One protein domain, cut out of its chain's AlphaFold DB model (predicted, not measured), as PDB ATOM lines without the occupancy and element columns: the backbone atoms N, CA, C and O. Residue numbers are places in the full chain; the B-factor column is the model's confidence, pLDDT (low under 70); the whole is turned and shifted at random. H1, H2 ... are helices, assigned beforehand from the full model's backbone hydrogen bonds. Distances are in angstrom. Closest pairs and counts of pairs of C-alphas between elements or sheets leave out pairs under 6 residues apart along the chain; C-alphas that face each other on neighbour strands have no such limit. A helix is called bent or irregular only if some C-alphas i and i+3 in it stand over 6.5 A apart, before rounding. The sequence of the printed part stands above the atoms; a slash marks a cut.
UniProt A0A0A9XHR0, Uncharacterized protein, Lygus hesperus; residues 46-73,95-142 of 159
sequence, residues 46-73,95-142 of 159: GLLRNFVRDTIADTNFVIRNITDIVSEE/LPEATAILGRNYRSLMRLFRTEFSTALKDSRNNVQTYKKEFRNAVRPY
ATOM      1  N   GLY A  46     110.891 113.180 102.500       65.19
ATOM      2  CA  GLY A  46     111.699 111.971 102.623       65.19
ATOM      3  C   GLY A  46     111.849 111.236 101.284       65.19
ATOM      4  O   GLY A  46     112.932 110.731 100.998       65.19
ATOM      5  N   LEU A  47     110.802 111.234 100.449       71.88
ATOM      6  CA  LEU A  47     110.862 110.703  99.086       71.88
ATOM      7  C   LEU A  47     111.758 111.574  98.202       71.88
ATOM      8  O   LEU A  47     112.620 111.033  97.522       71.88
ATOM      9  N   LEU A  48     111.647 112.902  98.292       67.75
ATOM     10  CA  LEU A  48     112.519 113.838  97.578       67.75
ATOM     11  C   LEU A  48     113.992 113.669  97.972       67.75
ATOM     12  O   LEU A  48     114.873 113.677  97.122       67.75
ATOM     13  N   ARG A  49     114.275 113.452  99.261       66.81
ATOM     14  CA  ARG A  49     115.626 113.149  99.745       66.81
ATOM     15  C   ARG A  49     116.184 111.892  99.099       66.81
ATOM     16  O   ARG A  49     117.351 111.882  98.721       66.81
ATOM     17  N   ASN A  50     115.381 110.831  99.066       70.62
ATOM     18  CA  ASN A  50     115.785 109.560  98.486       70.62
ATOM     19  C   ASN A  50     115.989 109.725  96.983       70.62
ATOM     20  O   ASN A  50     117.065 109.416  96.509       70.62
ATOM     21  N   PHE A  51     115.051 110.366  96.285       70.31
ATOM     22  CA  PHE A  51     115.166 110.678  94.865       70.31
ATOM     23  C   PHE A  51     116.442 111.456  94.538       70.31
ATOM     24  O   PHE A  51     117.194 111.046  93.662       70.31
ATOM     25  N   VAL A  52     116.741 112.541  95.259       64.69
ATOM     26  CA  VAL A  52     117.974 113.298  95.011       64.69
ATOM     27  C   VAL A  52     119.198 112.459  95.351       64.69
ATOM     28  O   VAL A  52     120.148 112.452  94.586       64.69
ATOM     29  N   ARG A  53     119.190 111.716  96.461       65.69
ATOM     30  CA  ARG A  53     120.294 110.815  96.817       65.69
ATOM     31  C   ARG A  53     120.527 109.739  95.750       65.69
ATOM     32  O   ARG A  53     121.685 109.441  95.475       65.69
ATOM     33  N   ASP A  54     119.466 109.184  95.181       65.50
ATOM     34  CA  ASP A  54     119.513 108.137  94.163       65.50
ATOM     35  C   ASP A  54     119.982 108.735  92.829       65.50
ATOM     36  O   ASP A  54     120.955 108.256  92.257       65.50
ATOM     37  N   THR A  55     119.453 109.900  92.443       61.28
ATOM     38  CA  THR A  55     119.934 110.697  91.295       61.28
ATOM     39  C   THR A  55     121.430 111.010  91.423       61.28
ATOM     40  O   THR A  55     122.195 110.929  90.466       61.28
ATOM     41  N   ILE A  56     121.878 111.340  92.633       59.28
ATOM     42  CA  ILE A  56     123.271 111.642  92.974       59.28
ATOM     43  C   ILE A  56     124.158 110.393  92.920       59.28
ATOM     44  O   ILE A  56     125.326 110.502  92.542       59.28
ATOM     45  N   ALA A  57     123.634 109.225  93.294       60.78
ATOM     46  CA  ALA A  57     124.332 107.950  93.179       60.78
ATOM     47  C   ALA A  57     124.480 107.528  91.709       60.78
ATOM     48  O   ALA A  57     125.590 107.193  91.293       60.78
ATOM     49  N   ASP A  58     123.416 107.657  90.919       54.72
ATOM     50  CA  ASP A  58     123.420 107.381  89.480       54.72
ATOM     51  C   ASP A  58     124.355 108.341  88.732       54.72
ATOM     52  O   ASP A  58     125.105 107.931  87.848       54.72
ATOM     53  N   THR A  59     124.435 109.605  89.160       59.84
ATOM     54  CA  THR A  59     125.391 110.577  88.600       59.84
ATOM     55  C   THR A  59     126.849 110.153  88.835       59.84
ATOM     56  O   THR A  59     127.683 110.338  87.953       59.84
ATOM     57  N   ASN A  60     127.188 109.527  89.972       58.19
ATOM     58  CA  ASN A  60     128.545 108.995  90.185       58.19
ATOM     59  C   ASN A  60     128.871 107.838  89.236       58.19
ATOM     60  O   ASN A  60     130.026 107.679  88.847       58.19
ATOM     61  N   PHE A  61     127.873 107.021  88.892       58.44
ATOM     62  CA  PHE A  61     128.028 105.947  87.916       58.44
ATOM     63  C   PHE A  61     128.248 106.519  86.510       58.44
ATOM     64  O   PHE A  61     129.185 106.124  85.823       58.44
ATOM     65  N   VAL A  62     127.472 107.537  86.134       56.28
ATOM     66  CA  VAL A  62     127.638 108.258  84.865       56.28
ATOM     67  C   VAL A  62     129.004 108.947  84.773       56.28
ATOM     68  O   VAL A  62     129.644 108.853  83.736       56.28
ATOM     69  N   ILE A  63     129.509 109.566  85.847       56.78
ATOM     70  CA  ILE A  63     130.855 110.174  85.858       56.78
ATOM     71  C   ILE A  63     131.949 109.131  85.581       56.78
ATOM     72  O   ILE A  63     132.905 109.427  84.865       56.78
ATOM     73  N   ARG A  64     131.818 107.914  86.121       59.84
ATOM     74  CA  ARG A  64     132.769 106.822  85.852       59.84
ATOM     75  C   ARG A  64     132.714 106.397  84.386       59.84
ATOM     76  O   ARG A  64     133.750 106.396  83.741       59.84
ATOM     77  N   ASN A  65     131.518 106.204  83.833       60.81
ATOM     78  CA  ASN A  65     131.357 105.858  82.417       60.81
ATOM     79  C   ASN A  65     131.835 106.974  81.473       60.81
ATOM     80  O   ASN A  65     132.424 106.691  80.442       60.81
ATOM     81  N   ILE A  66     131.624 108.250  81.822       58.78
ATOM     82  CA  ILE A  66     132.176 109.380  81.058       58.78
ATOM     83  C   ILE A  66     133.704 109.368  81.124       58.78
ATOM     84  O   ILE A  66     134.354 109.681  80.135       58.78
ATOM     85  N   THR A  67     134.293 108.997  82.264       58.38
ATOM     86  CA  THR A  67     135.751 108.853  82.371       58.38
ATOM     87  C   THR A  67     136.258 107.770  81.424       58.38
ATOM     88  O   THR A  67     137.273 107.986  80.769       58.38
ATOM     89  N   ASP A  68     135.535 106.656  81.299       59.25
ATOM     90  CA  ASP A  68     135.895 105.560  80.396       59.25
ATOM     91  C   ASP A  68     135.758 105.978  78.922       59.25
ATOM     92  O   ASP A  68     136.709 105.817  78.163       59.25
ATOM     93  N   ILE A  69     134.652 106.634  78.545       62.47
ATOM     94  CA  ILE A  69     134.426 107.158  77.183       62.47
ATOM     95  C   ILE A  69     135.493 108.196  76.809       62.47
ATOM     96  O   ILE A  69     136.093 108.124  75.746       62.47
ATOM     97  N   VAL A  70     135.802 109.142  77.700       56.22
ATOM     98  CA  VAL A  70     136.833 110.161  77.439       56.22
ATOM     99  C   VAL A  70     138.237 109.538  77.421       56.22
ATOM    100  O   VAL A  70     139.098 110.010  76.687       56.22
ATOM    101  N   SER A  71     138.489 108.470  78.182       59.03
ATOM    102  CA  SER A  71     139.759 107.724  78.112       59.03
ATOM    103  C   SER A  71     139.910 106.944  76.805       59.03
ATOM    104  O   SER A  71     141.029 106.758  76.335       59.03
ATOM    105  N   GLU A  72     138.797 106.509  76.217       63.75
ATOM    106  CA  GLU A  72     138.744 105.838  74.917       63.75
ATOM    107  C   GLU A  72     138.908 106.831  73.752       63.75
ATOM    108  O   GLU A  72     139.594 106.541  72.775       63.75
ATOM    109  N   GLU A  73     138.355 108.038  73.888       57.72
ATOM    110  CA  GLU A  73     138.388 109.084  72.856       57.72
ATOM    111  C   GLU A  73     139.674 109.934  72.885       57.72
ATOM    112  O   GLU A  73     140.052 110.539  71.880       57.72
ATOM    113  N   LEU A  95     142.649 114.132  81.809       58.91
ATOM    114  CA  LEU A  95     141.616 113.265  82.408       58.91
ATOM    115  C   LEU A  95     141.601 113.245  83.961       58.91
ATOM    116  O   LEU A  95     140.533 113.447  84.555       58.91
ATOM    117  N   PRO A  96     142.743 113.082  84.664       65.00
ATOM    118  CA  PRO A  96     142.779 113.144  86.131       65.00
ATOM    119  C   PRO A  96     142.455 114.535  86.711       65.00
ATOM    120  O   PRO A  96     141.893 114.644  87.798       65.00
ATOM    121  N   GLU A  97     142.769 115.612  85.997       63.53
ATOM    122  CA  GLU A  97     142.471 116.985  86.408       63.53
ATOM    123  C   GLU A  97     140.985 117.324  86.209       63.53
ATOM    124  O   GLU A  97     140.351 117.876  87.110       63.53
ATOM    125  N   ALA A  98     140.390 116.898  85.088       63.75
ATOM    126  CA  ALA A  98     138.955 117.030  84.836       63.75
ATOM    127  C   ALA A  98     138.130 116.282  85.896       63.75
ATOM    128  O   ALA A  98     137.247 116.859  86.532       63.75
ATOM    129  N   THR A  99     138.457 115.016  86.158       65.12
ATOM    130  CA  THR A  99     137.770 114.204  87.179       65.12
ATOM    131  C   THR A  99     137.924 114.777  88.589       65.12
ATOM    132  O   THR A  99     136.953 114.803  89.353       65.12
ATOM    133  N   ALA A 100     139.094 115.320  88.936       68.38
ATOM    134  CA  ALA A 100     139.305 116.002  90.211       68.38
ATOM    135  C   ALA A 100     138.453 117.279  90.345       68.38
ATOM    136  O   ALA A 100     137.880 117.536  91.413       68.38
ATOM    137  N   ILE A 101     138.331 118.065  89.271       70.50
ATOM    138  CA  ILE A 101     137.490 119.270  89.225       70.50
ATOM    139  C   ILE A 101     136.010 118.892  89.350       70.50
ATOM    140  O   ILE A 101     135.299 119.470  90.179       70.50
ATOM    141  N   LEU A 102     135.540 117.897  88.594       68.56
ATOM    142  CA  LEU A 102     134.160 117.412  88.675       68.56
ATOM    143  C   LEU A 102     133.843 116.882  90.081       68.56
ATOM    144  O   LEU A 102     132.830 117.257  90.671       68.56
ATOM    145  N   GLY A 103     134.745 116.089  90.667       67.25
ATOM    146  CA  GLY A 103     134.580 115.537  92.012       67.25
ATOM    147  C   GLY A 103     134.498 116.610  93.104       67.25
ATOM    148  O   GLY A 103     133.677 116.501  94.020       67.25
ATOM    149  N   ARG A 104     135.301 117.681  93.011       72.06
ATOM    150  CA  ARG A 104     135.238 118.814  93.952       72.06
ATOM    151  C   ARG A 104     133.924 119.584  93.840       72.06
ATOM    152  O   ARG A 104     133.287 119.820  94.866       72.06
ATOM    153  N   ASN A 105     133.503 119.931  92.625       73.38
ATOM    154  CA  ASN A 105     132.250 120.657  92.399       73.38
ATOM    155  C   ASN A 105     131.041 119.854  92.886       73.38
ATOM    156  O   ASN A 105     130.194 120.365  93.620       73.38
ATOM    157  N   TYR A 106     131.021 118.562  92.574       70.69
ATOM    158  CA  TYR A 106     129.988 117.644  93.027       70.69
ATOM    159  C   TYR A 106     129.922 117.534  94.556       70.69
ATOM    160  O   TYR A 106     128.845 117.621  95.149       70.69
ATOM    161  N   ARG A 107     131.070 117.391  95.233       73.62
ATOM    162  CA  ARG A 107     131.109 117.295  96.699       73.62
ATOM    163  C   ARG A 107     130.564 118.560  97.365       73.62
ATOM    164  O   ARG A 107     129.865 118.459  98.377       73.62
ATOM    165  N   SER A 108     130.860 119.726  96.794       73.12
ATOM    166  CA  SER A 108     130.336 121.015  97.251       73.12
ATOM    167  C   SER A 108     128.820 121.114  97.061       73.12
ATOM    168  O   SER A 108     128.113 121.437  98.014       73.12
ATOM    169  N   LEU A 109     128.305 120.735  95.887       73.44
ATOM    170  CA  LEU A 109     126.865 120.676  95.598       73.44
ATOM    171  C   LEU A 109     126.122 119.719  96.534       73.44
ATOM    172  O   LEU A 109     125.097 120.079  97.104       73.44
ATOM    173  N   MET A 110     126.664 118.525  96.768       74.62
ATOM    174  CA  MET A 110     126.070 117.546  97.681       74.62
ATOM    175  C   MET A 110     126.031 118.061  99.126       74.62
ATOM    176  O   MET A 110     125.062 117.837  99.859       74.62
ATOM    177  N   ARG A 111     127.074 118.783  99.556       77.06
ATOM    178  CA  ARG A 111     127.105 119.415 100.880       77.06
ATOM    179  C   ARG A 111     126.064 120.525 100.999       77.06
ATOM    180  O   ARG A 111     125.385 120.588 102.026       77.06
ATOM    181  N   LEU A 112     125.917 121.352  99.964       81.75
ATOM    182  CA  LEU A 112     124.901 122.401  99.912       81.75
ATOM    183  C   LEU A 112     123.502 121.789  99.953       81.75
ATOM    184  O   LEU A 112     122.736 122.096 100.862       81.75
ATOM    185  N   PHE A 113     123.221 120.831  99.066       76.81
ATOM    186  CA  PHE A 113     121.940 120.132  99.012       76.81
ATOM    187  C   PHE A 113     121.568 119.542 100.370       76.81
ATOM    188  O   PHE A 113     120.473 119.771 100.869       76.81
ATOM    189  N   ARG A 114     122.489 118.818 101.016       77.81
ATOM    190  CA  ARG A 114     122.231 118.220 102.330       77.81
ATOM    191  C   ARG A 114     121.869 119.267 103.386       77.81
ATOM    192  O   ARG A 114     121.032 118.982 104.243       77.81
ATOM    193  N   THR A 115     122.519 120.426 103.348       79.75
ATOM    194  CA  THR A 115     122.311 121.505 104.320       79.75
ATOM    195  C   THR A 115     120.965 122.179 104.082       79.75
ATOM    196  O   THR A 115     120.125 122.165 104.980       79.75
ATOM    197  N   GLU A 116     120.712 122.639 102.857       78.00
ATOM    198  CA  GLU A 116     119.449 123.271 102.454       78.00
ATOM    199  C   GLU A 116     118.254 122.346 102.678       78.00
ATOM    200  O   GLU A 116     117.246 122.720 103.273       78.00
ATOM    201  N   PHE A 117     118.396 121.080 102.294       80.81
ATOM    202  CA  PHE A 117     117.352 120.087 102.476       80.81
ATOM    203  C   PHE A 117     117.053 119.824 103.963       80.81
ATOM    204  O   PHE A 117     115.898 119.649 104.358       80.81
ATOM    205  N   SER A 118     118.080 119.814 104.818       82.12
ATOM    206  CA  SER A 118     117.890 119.680 106.265       82.12
ATOM    207  C   SER A 118     117.187 120.897 106.868       82.12
ATOM    208  O   SER A 118     116.346 120.727 107.755       82.12
ATOM    209  N   THR A 119     117.516 122.102 106.404       83.62
ATOM    210  CA  THR A 119     116.853 123.346 106.820       83.62
ATOM    211  C   THR A 119     115.387 123.334 106.404       83.62
ATOM    212  O   THR A 119     114.514 123.441 107.261       83.62
ATOM    213  N   ALA A 120     115.100 123.032 105.136       80.94
ATOM    214  CA  ALA A 120     113.738 122.924 104.621       80.94
ATOM    215  C   ALA A 120     112.895 121.890 105.391       80.94
ATOM    216  O   ALA A 120     111.720 122.116 105.681       80.94
ATOM    217  N   LEU A 121     113.493 120.761 105.790       82.56
ATOM    218  CA  LEU A 121     112.818 119.779 106.642       82.56
ATOM    219  C   LEU A 121     112.485 120.323 108.033       82.56
ATOM    220  O   LEU A 121     111.433 119.989 108.587       82.56
ATOM    221  N   LYS A 122     113.386 121.103 108.630       86.25
ATOM    222  CA  LYS A 122     113.160 121.724 109.937       86.25
ATOM    223  C   LYS A 122     112.028 122.746 109.846       86.25
ATOM    224  O   LYS A 122     111.107 122.691 110.660       86.25
ATOM    225  N   ASP A 123     112.047 123.583 108.819       83.94
ATOM    226  CA  ASP A 123     111.034 124.613 108.594       83.94
ATOM    227  C   ASP A 123     109.670 123.999 108.289       83.94
ATOM    228  O   ASP A 123     108.666 124.386 108.881       83.94
ATOM    229  N   SER A 124     109.633 122.942 107.473       84.75
ATOM    230  CA  SER A 124     108.414 122.168 107.223       84.75
ATOM    231  C   SER A 124     107.814 121.613 108.520       84.75
ATOM    232  O   SER A 124     106.609 121.732 108.749       84.75
ATOM    233  N   ARG A 125     108.639 121.051 109.415       84.75
ATOM    234  CA  ARG A 125     108.166 120.552 110.718       84.75
ATOM    235  C   ARG A 125     107.612 121.672 111.591       84.75
ATOM    236  O   ARG A 125     106.560 121.474 112.197       84.75
ATOM    237  N   ASN A 126     108.291 122.815 111.642       88.00
ATOM    238  CA  ASN A 126     107.832 123.977 112.397       88.00
ATOM    239  C   ASN A 126     106.493 124.484 111.849       88.00
ATOM    240  O   ASN A 126     105.545 124.635 112.616       88.00
ATOM    241  N   ASN A 127     106.365 124.626 110.528       85.62
ATOM    242  CA  ASN A 127     105.126 125.058 109.879       85.62
ATOM    243  C   ASN A 127     103.962 124.107 110.166       85.62
ATOM    244  O   ASN A 127     102.873 124.558 110.504       85.62
ATOM    245  N   VAL A 128     104.183 122.788 110.108       88.38
ATOM    246  CA  VAL A 128     103.141 121.803 110.445       88.38
ATOM    247  C   VAL A 128     102.721 121.906 111.914       88.38
ATOM    248  O   VAL A 128     101.543 121.749 112.230       88.38
ATOM    249  N   GLN A 129     103.656 122.160 112.830       90.06
ATOM    250  CA  GLN A 129     103.329 122.350 114.246       90.06
ATOM    251  C   GLN A 129     102.536 123.639 114.480       90.06
ATOM    252  O   GLN A 129     101.535 123.604 115.199       90.06
ATOM    253  N   THR A 130     102.940 124.738 113.843       89.44
ATOM    254  CA  THR A 130     102.218 126.013 113.878       89.44
ATOM    255  C   THR A 130     100.807 125.845 113.331       89.44
ATOM    256  O   THR A 130      99.853 126.138 114.044       89.44
ATOM    257  N   TYR A 131     100.657 125.232 112.153       90.12
ATOM    258  CA  TYR A 131      99.354 124.940 111.559       90.12
ATOM    259  C   TYR A 131      98.472 124.097 112.486       90.12
ATOM    260  O   TYR A 131      97.310 124.420 112.706       90.12
ATOM    261  N   LYS A 132      99.017 123.042 113.108       91.69
ATOM    262  CA  LYS A 132      98.265 122.228 114.080       91.69
ATOM    263  C   LYS A 132      97.785 123.046 115.279       91.69
ATOM    264  O   LYS A 132      96.690 122.797 115.784       91.69
ATOM    265  N   LYS A 133      98.600 123.987 115.761       93.06
ATOM    266  CA  LYS A 133      98.248 124.877 116.874       93.06
ATOM    267  C   LYS A 133      97.170 125.877 116.455       93.06
ATOM    268  O   LYS A 133      96.187 126.021 117.175       93.06
ATOM    269  N   GLU A 134      97.333 126.521 115.306       91.00
ATOM    270  CA  GLU A 134      96.364 127.463 114.737       91.00
ATOM    271  C   GLU A 134      95.027 126.786 114.461       91.00
ATOM    272  O   GLU A 134      93.996 127.274 114.907       91.00
ATOM    273  N   PHE A 135      95.045 125.610 113.835       91.69
ATOM    274  CA  PHE A 135      93.854 124.808 113.592       91.69
ATOM    275  C   PHE A 135      93.152 124.441 114.899       91.69
ATOM    276  O   PHE A 135      91.953 124.659 115.044       91.69
ATOM    277  N   ARG A 136      93.897 123.945 115.898       89.00
ATOM    278  CA  ARG A 136      93.321 123.649 117.215       89.00
ATOM    279  C   ARG A 136      92.694 124.895 117.836       89.00
ATOM    280  O   ARG A 136      91.610 124.793 118.393       89.00
ATOM    281  N   ASN A 137      93.348 126.048 117.746       89.94
ATOM    282  CA  ASN A 137      92.827 127.304 118.282       89.94
ATOM    283  C   ASN A 137      91.589 127.796 117.521       89.94
ATOM    284  O   ASN A 137      90.670 128.295 118.158       89.94
ATOM    285  N   ALA A 138      91.546 127.628 116.200       88.25
ATOM    286  CA  ALA A 138      90.407 127.994 115.366       88.25
ATOM    287  C   ALA A 138      89.198 127.090 115.626       88.25
ATOM    288  O   ALA A 138      88.065 127.554 115.621       88.25
ATOM    289  N   VAL A 139      89.443 125.805 115.881       86.00
ATOM    290  CA  VAL A 139      88.390 124.806 116.057       86.00
ATOM    291  C   VAL A 139      87.904 124.713 117.512       86.00
ATOM    292  O   VAL A 139      86.741 124.412 117.761       86.00
ATOM    293  N   ARG A 140      88.759 125.020 118.497       84.50
ATOM    294  CA  ARG A 140      88.434 124.966 119.936       84.50
ATOM    295  C   ARG A 140      87.129 125.693 120.319       84.50
ATOM    296  O   ARG A 140      86.359 125.084 121.059       84.50
ATOM    297  N   PRO A 141      86.827 126.910 119.821       85.38
ATOM    298  CA  PRO A 141      85.574 127.605 120.116       85.38
ATOM    299  C   PRO A 141      84.313 126.811 119.763       85.38
ATOM    300  O   PRO A 141      83.325 126.930 120.478       85.38
ATOM    301  N   TYR A 142      84.357 125.968 118.727       79.94
ATOM    302  CA  TYR A 142      83.210 125.168 118.281       79.94
ATOM    303  C   TYR A 142      82.938 123.940 119.161       79.94
ATOM    304  O   TYR A 142      81.871 123.345 119.059       79.94
TER     305      TYR A 142
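AT A GLANCE: This is residues 46 to 73 and 95 to 142 of the 159 residues of an uncharacterized protein of Lygus hesperus (UniProt A0A0A9XHR0). One very long helix, H2, runs the length of a rod, and a shorter helix, H1, lies side by side with its first part, running the opposite way. Residues 122 to 142 of H2 stick out alone beyond H1. The printed part has 76 residues with two named helices, H1 then H2, and no named strand; it is all helix. It is extended, with a radius of gyration of the C-alphas of 21.0 A, and spans 73 by 18 by 10 A.

HOW THE PARTS SIT: Start at H2, residues 95 to 142, and look across to H1, residues 46 to 73. They touch, H2 with residues 95 to 117 alone; the closest C-alphas, those of Ser 71 and Leu 95, are 7.3 A apart. Their lines stand at a shallow tilt of 11 degrees, opposite ways. In H1 every O i to N i+4 pair is within hydrogen-bond range; in H2, 42 of 44 are.

IN THESE COORDINATES: Find C-alpha 95 at (141.616, 113.265, 82.408); from there H2 runs 69.6 A to C-alpha 142 at (83.210, 125.168, 118.281). H2 is only just irregular: C-alphas 138 and 141 are 6.8 A apart. H1 begins at C-alpha 46, (111.699, 111.971, 102.623), and is 40.1 A long.

THE WHOLE: The C-alphas farthest apart, those of Glu 73 and Tyr 142, are 73.3 A apart. Residues 74 to 94 are not printed; C-alphas 73 and 95 are 10.9 A apart across the cut. The model's mean pLDDT over the printed part is 73.1, with 33 residues under 70, among them residues 52 to 73.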